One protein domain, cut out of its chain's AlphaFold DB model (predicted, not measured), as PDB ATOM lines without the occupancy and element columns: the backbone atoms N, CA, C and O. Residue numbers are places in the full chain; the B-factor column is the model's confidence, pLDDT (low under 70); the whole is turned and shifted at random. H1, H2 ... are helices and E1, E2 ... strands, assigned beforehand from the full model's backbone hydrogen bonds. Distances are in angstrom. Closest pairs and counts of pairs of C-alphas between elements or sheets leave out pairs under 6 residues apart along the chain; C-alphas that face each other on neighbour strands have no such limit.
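AT A GLANCE: This is residues 114 to 165 of the 217 residues of an uncharacterized protein of Hyaloscypha hepaticicola (UniProt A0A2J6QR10). A small three-stranded sheet of two hairpins, E1 with E2 and E2 with E3, makes one part, and a long winding stretch, residues 141 to 156, leads away from it to the short helix H1, which is set off from the sheet. The printed part has 52 residues with three named strands and then one named helix; the sheet's order is E1 - E2 - E3, antiparallel throughout. The class is mixed, helices and strands, with under half of the residues in named elements. The whole is only just compact, close to loose, with a radius of gyration of the C-alphas of 11.4 A and spans of 29 by 28 by 18 A.

IN THESE COORDINATES: Begin at E2, residues 124 to 130, which runs 16.5 A. E1 is residues 114 to 118; find its first C-alpha at (135.404, 34.290, 139.008) and follow it for 12.6 A. E3, residues 136 to 140, runs 13.2 A and ends at C-alpha 140, (126.960, 31.140, 148.166). H1, residues 157 to 164, is 9.9 A long and ends at C-alpha 164, (136.498, 27.573, 126.853).

HOW THE PARTS SIT: Look first at E2, the inner strand of a meander, each strand the antiparallel neighbour of the one before. Beside E1, at 161 degrees, N 115 and O 128 are 2.7 A apart, within hydrogen-bond range. Beside E3, also at 161 degrees, N 127 and O 139 are within range at 2.8 A. H1 is not on the sheet, with 0 pairs of C-alphas within 10 A, and is apart from E1 and E2. In H1, 3 of 4 O i to N i+4 pairs are within hydrogen-bond range.

THE WHOLE: The C-alphas farthest apart, of Asp 121 and Asp 133, are 32.8 A apart. The printed part has no cut. Both strand links are tight; E3 to H1 is a long link of 16 residues. The mean pLDDT of the printed part is 79.0, and residues 153 to 165 are under 70.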
ATOM      1  N   THR A 114     135.924  34.902 137.779       84.88
ATOM      2  CA  THR A 114     135.404  34.290 139.008       84.88
ATOM      3  C   THR A 114     136.503  33.617 139.817       84.88
ATOM      4  O   THR A 114     137.472  33.080 139.279       84.88
ATOM      5  N   MET A 115     136.360  33.589 141.133       88.81
ATOM      6  CA  MET A 115     137.157  32.800 142.062       88.81
ATOM      7  C   MET A 115     136.201  31.896 142.832       88.81
ATOM      8  O   MET A 115     135.203  32.365 143.353       88.81
ATOM      9  N   GLN A 116     136.480  30.598 142.867       90.25
ATOM     10  CA  GLN A 116     135.649  29.639 143.588       90.25
ATOM     11  C   GLN A 116     136.438  29.118 144.782       90.25
ATOM     12  O   GLN A 116     137.561  28.634 144.619       90.25
ATOM     13  N   VAL A 117     135.864  29.260 145.972       91.88
ATOM     14  CA  VAL A 117     136.371  28.677 147.211       91.88
ATOM     15  C   VAL A 117     135.804  27.269 147.298       91.88
ATOM     16  O   VAL A 117     134.591  27.082 147.341       91.88
ATOM     17  N   MET A 118     136.684  26.274 147.288       93.19
ATOM     18  CA  MET A 118     136.306  24.863 147.274       93.19
ATOM     19  C   MET A 118     136.387  24.283 148.687       93.19
ATOM     20  O   MET A 118     137.351  24.531 149.416       93.19
ATOM     21  N   ASN A 119     135.402  23.472 149.054       93.38
ATOM     22  CA  ASN A 119     135.447  22.612 150.228       93.38
ATOM     23  C   ASN A 119     136.428  21.447 150.018       93.38
ATOM     24  O   ASN A 119     136.871  21.154 148.904       93.38
ATOM     25  N   LYS A 120     136.749  20.731 151.105       93.69
ATOM     26  CA  LYS A 120     137.641  19.554 151.064       93.69
ATOM     27  C   LYS A 120     137.097  18.404 150.212       93.69
ATOM     28  O   LYS A 120     137.882  17.606 149.715       93.69
ATOM     29  N   ASP A 121     135.780  18.309 150.076       93.69
ATOM     30  CA  ASP A 121     135.094  17.300 149.265       93.69
ATOM     31  C   ASP A 121     135.010  17.678 147.774       93.69
ATOM     32  O   ASP A 121     134.480  16.911 146.973       93.69
ATOM     33  N   GLY A 122     135.545  18.843 147.389       89.25
ATOM     34  CA  GLY A 122     135.517  19.345 146.019       89.25
ATOM     35  C   GLY A 122     134.235  20.089 145.639       89.25
ATOM     36  O   GLY A 122     134.113  20.500 144.485       89.25
ATOM     37  N   THR A 123     133.294  20.291 146.566       92.62
ATOM     38  CA  THR A 123     132.122  21.149 146.333       92.62
ATOM     39  C   THR A 123     132.501  22.630 146.405       92.62
ATOM     40  O   THR A 123     133.417  23.012 147.137       92.62
ATOM     41  N   VAL A 124     131.813  23.489 145.647       92.31
ATOM     42  CA  VAL A 124     132.026  24.942 145.720       92.31
ATOM     43  C   VAL A 124     131.310  25.474 146.958       92.31
ATOM     44  O   VAL A 124     130.095  25.348 147.069       92.31
ATOM     45  N   ASN A 125     132.057  26.070 147.884       94.94
ATOM     46  CA  ASN A 125     131.515  26.751 149.060       94.94
ATOM     47  C   ASN A 125     131.004  28.152 148.706       94.94
ATOM     48  O   ASN A 125     129.934  28.568 149.136       94.94
ATOM     49  N   GLU A 126     131.786  28.879 147.913       95.25
ATOM     50  CA  GLU A 126     131.540  30.279 147.585       95.25
ATOM     51  C   GLU A 126     132.112  30.597 146.205       95.25
ATOM     52  O   GLU A 126     133.212  30.156 145.859       95.25
ATOM     53  N   THR A 127     131.374  31.378 145.425       91.50
ATOM     54  CA  THR A 127     131.825  31.922 144.148       91.50
ATOM     55  C   THR A 127     131.907  33.439 144.250       91.50
ATOM     56  O   THR A 127     130.897  34.116 144.377       91.50
ATOM     57  N   ILE A 128     133.118  33.972 144.149       91.62
ATOM     58  CA  ILE A 128     133.413  35.403 144.135       91.62
ATOM     59  C   ILE A 128     133.541  35.833 142.676       91.62
ATOM     60  O   ILE A 128     134.424  35.359 141.956       91.62
ATOM     61  N   VAL A 129     132.668  36.719 142.220       89.31
ATOM     62  CA  VAL A 129     132.725  37.336 140.891       89.31
ATOM     63  C   VAL A 129     133.455  38.662 141.015       89.31
ATOM     64  O   VAL A 129     133.087  39.486 141.839       89.31
ATOM     65  N   ILE A 130     134.493  38.862 140.211       85.06
ATOM     66  CA  ILE A 130     135.195  40.137 140.077       85.06
ATOM     67  C   ILE A 130     134.585  40.852 138.875       85.06
ATOM     68  O   ILE A 130     134.689  40.373 137.742       85.06
ATOM     69  N   ASN A 131     133.930  41.973 139.153       83.81
ATOM     70  CA  ASN A 131     133.258  42.800 138.163       83.81
ATOM     71  C   ASN A 131     134.269  43.663 137.394       83.81
ATOM     72  O   ASN A 131     135.389  43.903 137.851       83.81
ATOM     73  N   ASP A 132     133.849  44.166 136.231       76.75
ATOM     74  CA  ASP A 132     134.691  44.998 135.360       76.75
ATOM     75  C   ASP A 132     135.108  46.328 136.030       76.75
ATOM     76  O   ASP A 132     136.146  46.893 135.699       76.75
ATOM     77  N   ASP A 133     134.340  46.816 137.013       78.50
ATOM     78  CA  ASP A 133     134.666  48.010 137.811       78.50
ATOM     79  C   ASP A 133     135.646  47.730 138.970       78.50
ATOM     80  O   ASP A 133     135.978  48.626 139.749       78.50
ATOM     81  N   GLY A 134     136.116  46.485 139.095       77.19
ATOM     82  CA  GLY A 134     137.004  46.027 140.157       77.19
ATOM     83  C   GLY A 134     136.302  45.710 141.479       77.19
ATOM     84  O   GLY A 134     136.974  45.277 142.420       77.19
ATOM     85  N   SER A 135     134.982  45.894 141.571       88.62
ATOM     86  CA  SER A 135     134.202  45.407 142.708       88.62
ATOM     87  C   SER A 135     134.103  43.880 142.691       88.62
ATOM     88  O   SER A 135     134.377  43.224 141.681       88.62
ATOM     89  N   SER A 136     133.715  43.297 143.825       92.38
ATOM     90  CA  SER A 136     133.403  41.873 143.912       92.38
ATOM     91  C   SER A 136     131.959  41.643 144.335       92.38
ATOM     92  O   SER A 136     131.357  42.448 145.045       92.38
ATOM     93  N   SER A 137     131.394  40.537 143.874       93.81
ATOM     94  CA  SER A 137     130.079  40.050 144.275       93.81
ATOM     95  C   SER A 137     130.199  38.593 144.689       93.81
ATOM     96  O   SER A 137     130.710  37.770 143.928       93.81
ATOM     97  N   ASP A 138     129.728  38.292 145.892       94.88
ATOM     98  CA  ASP A 138     129.901  36.983 146.510       94.88
ATOM     99  C   ASP A 138     128.595  36.196 146.411       94.88
ATOM    100  O   ASP A 138     127.515  36.691 146.744       94.88
ATOM    101  N   TYR A 139     128.693  34.960 145.931       92.31
ATOM    102  CA  TYR A 139     127.565  34.061 145.738       92.31
ATOM    103  C   TYR A 139     127.791  32.788 146.560       92.31
ATOM    104  O   TYR A 139     128.825  32.136 146.392       92.31
ATOM    105  N   PRO A 140     126.845  32.392 147.432       93.44
ATOM    106  CA  PRO A 140     126.960  31.140 148.166       93.44
ATOM    107  C   PRO A 140     126.844  29.949 147.203       93.44
ATOM    108  O   PRO A 140     125.912  29.868 146.404       93.44
ATOM    109  N   GLY A 141     127.782  29.005 147.298       92.25
ATOM    110  CA  GLY A 141     127.820  27.803 146.467       92.25
ATOM    111  C   GLY A 141     128.277  28.027 145.019       92.25
ATOM    112  O   GLY A 141     129.012  28.968 144.702       92.25
ATOM    113  N   GLY A 142     127.864  27.116 144.133       88.12
ATOM    114  CA  GLY A 142     128.121  27.159 142.689       88.12
ATOM    115  C   GLY A 142     128.421  25.785 142.085       88.12
ATOM    116  O   GLY A 142     128.563  24.789 142.794       88.12
ATOM    117  N   VAL A 143     128.548  25.738 140.758       86.75
ATOM    118  CA  VAL A 143     129.076  24.572 140.036       86.75
ATOM    119  C   VAL A 143     130.526  24.858 139.666       86.75
ATOM    120  O   VAL A 143     130.853  25.938 139.165       86.75
ATOM    121  N   THR A 144     131.420  23.906 139.928       83.38
ATOM    122  CA  THR A 144     132.852  24.056 139.651       83.38
ATOM    123  C   THR A 144     133.083  24.430 138.188       83.38
ATOM    124  O   THR A 144     132.724  23.685 137.280       83.38
ATOM    125  N   GLY A 145     133.706  25.588 137.962       78.62
ATOM    126  CA  GLY A 145     134.011  26.109 136.630       78.62
ATOM    127  C   GLY A 145     132.863  26.830 135.917       78.62
ATOM    128  O   GLY A 145     133.066  27.267 134.786       78.62
ATOM    129  N   VAL A 146     131.701  26.997 136.554       82.81
ATOM    130  CA  VAL A 146     130.553  27.720 135.993       82.81
ATOM    131  C   VAL A 146     130.395  29.067 136.712       82.81
ATOM    132  O   VAL A 146     130.271  29.088 137.940       82.81
ATOM    133  N   PRO A 147     130.442  30.205 135.997       81.19
ATOM    134  CA  PRO A 147     130.206  31.512 136.600       81.19
ATOM    135  C   PRO A 147     128.721  31.679 136.982       81.19
ATOM    136  O   PRO A 147     127.852  31.110 136.318       81.19
ATOM    137  N   PRO A 148     128.396  32.473 138.018       78.75
ATOM    138  CA  PRO A 148     127.010  32.745 138.389       78.75
ATOM    139  C   PRO A 148     126.234  33.377 137.227       78.75
ATOM    140  O   PRO A 148     126.725  34.305 136.587       78.75
ATOM    141  N   GLY A 149     125.029  32.870 136.955       73.88
ATOM    142  CA  GLY A 149     124.176  33.358 135.865       73.88
ATOM    143  C   GLY A 149     124.522  32.823 134.472       73.88
ATOM    144  O   GLY A 149     123.939  33.286 133.493       73.88
ATOM    145  N   ALA A 150     125.442  31.859 134.359       74.81
ATOM    146  CA  ALA A 150     125.616  31.115 133.117       74.81
ATOM    147  C   ALA A 150     124.317  30.380 132.739       74.81
ATOM    148  O   ALA A 150     123.603  29.897 133.616       74.81
ATOM    149  N   SER A 151     124.008  30.299 131.442       71.38
ATOM    150  CA  SER A 151     122.861  29.529 130.944       71.38
ATOM    151  C   SER A 151     123.030  28.029 131.213       71.38
ATOM    152  O   SER A 151     124.156  27.553 131.329       71.38
ATOM    153  N   ASP A 152     121.931  27.269 131.199       73.62
ATOM    154  CA  ASP A 152     121.911  25.801 131.366       73.62
ATOM    155  C   ASP A 152     122.841  25.058 130.380       73.62
ATOM    156  O   ASP A 152     123.269  23.929 130.614       73.62
ATOM    157  N   GLU A 153     123.231  25.694 129.270       66.38
ATOM    158  CA  GLU A 153     124.251  25.175 128.350       66.38
ATOM    159  C   GLU A 153     125.628  24.986 129.023       66.38
ATOM    160  O   GLU A 153     126.443  24.183 128.559       66.38
ATOM    161  N   TRP A 154     125.876  25.685 130.137       63.59
ATOM    162  CA  TRP A 154     127.077  25.591 130.966       63.59
ATOM    163  C   TRP A 154     127.024  24.480 132.024       63.59
ATOM    164  O   TRP A 154     128.081  24.088 132.523       63.59
ATOM    165  N   ASP A 155     125.850  23.896 132.295       62.38
ATOM    166  CA  ASP A 155     125.669  22.803 133.271       62.38
ATOM    167  C   ASP A 155     126.294  21.477 132.827       62.38
ATOM    168  O   ASP A 155     126.329  20.501 133.580       62.38
ATOM    169  N   ASN A 156     126.855  21.431 131.617       64.88
ATOM    170  CA  ASN A 156     127.776  20.382 131.216       64.88
ATOM    171  C   ASN A 156     129.225  20.896 131.292       64.88
ATOM    172  O   ASN A 156     129.833  21.186 130.252       64.88
ATOM    173  N   PRO A 157     129.822  20.992 132.500       51.06
ATOM    174  CA  PRO A 157     131.167  21.526 132.685       51.06
ATOM    175  C   PRO A 157     132.201  20.753 131.860       51.06
ATOM    176  O   PRO A 157     133.188  21.330 131.422       51.06
ATOM    177  N   ALA A 158     131.961  19.475 131.540       51.62
ATOM    178  CA  ALA A 158     132.832  18.703 130.658       51.62
ATOM    179  C   ALA A 158     132.850  19.220 129.206       51.62
ATOM    180  O   ALA A 158     133.890  19.154 128.563       51.62
ATOM    181  N   LYS A 159     131.747  19.770 128.682       52.16
ATOM    182  CA  LYS A 159     131.727  20.415 127.353       52.16
ATOM    183  C   LYS A 159     132.295  21.831 127.393       52.16
ATOM    184  O   LYS A 159     132.962  22.262 126.459       52.16
ATOM    185  N   VAL A 160     132.057  22.536 128.490       50.50
ATOM    186  CA  VAL A 160     132.294  23.978 128.597       50.50
ATOM    187  C   VAL A 160     133.703  24.299 129.100       50.50
ATOM    188  O   VAL A 160     134.374  25.164 128.546       50.50
ATOM    189  N   ILE A 161     134.221  23.547 130.074       47.25
ATOM    190  CA  ILE A 161     135.590  23.700 130.598       47.25
ATOM    191  C   ILE A 161     136.627  23.196 129.583       47.25
ATOM    192  O   ILE A 161     137.719  23.756 129.497       47.25
ATOM    193  N   LEU A 162     136.302  22.170 128.786       48.31
ATOM    194  CA  LEU A 162     137.157  21.747 127.670       48.31
ATOM    195  C   LEU A 162     137.047  22.680 126.455       48.31
ATOM    196  O   LEU A 162     138.044  22.838 125.758       48.31
ATOM    197  N   GLY A 163     135.889  23.308 126.223       47.97
ATOM    198  CA  GLY A 163     135.673  24.231 125.103       47.97
ATOM    199  C   GLY A 163     136.218  25.649 125.319       47.97
ATOM    200  O   GLY A 163     136.716  26.252 124.374       47.97
ATOM    201  N   ASN A 164     136.173  26.169 126.552       49.50
ATOM    202  CA  ASN A 164     136.498  27.573 126.853       49.50
ATOM    203  C   ASN A 164     137.852  27.790 127.537       49.50
ATOM    204  O   ASN A 164     138.222  28.934 127.811       49.50
ATOM    205  N   ARG A 165     138.622  26.734 127.820       61.69
ATOM    206  CA  ARG A 165     140.024  26.925 128.199       61.69
ATOM    207  C   ARG A 165     140.805  27.253 126.942       61.69
ATOM    208  O   ARG A 165     140.986  26.382 126.092       61.69
TER     209      ARG A 165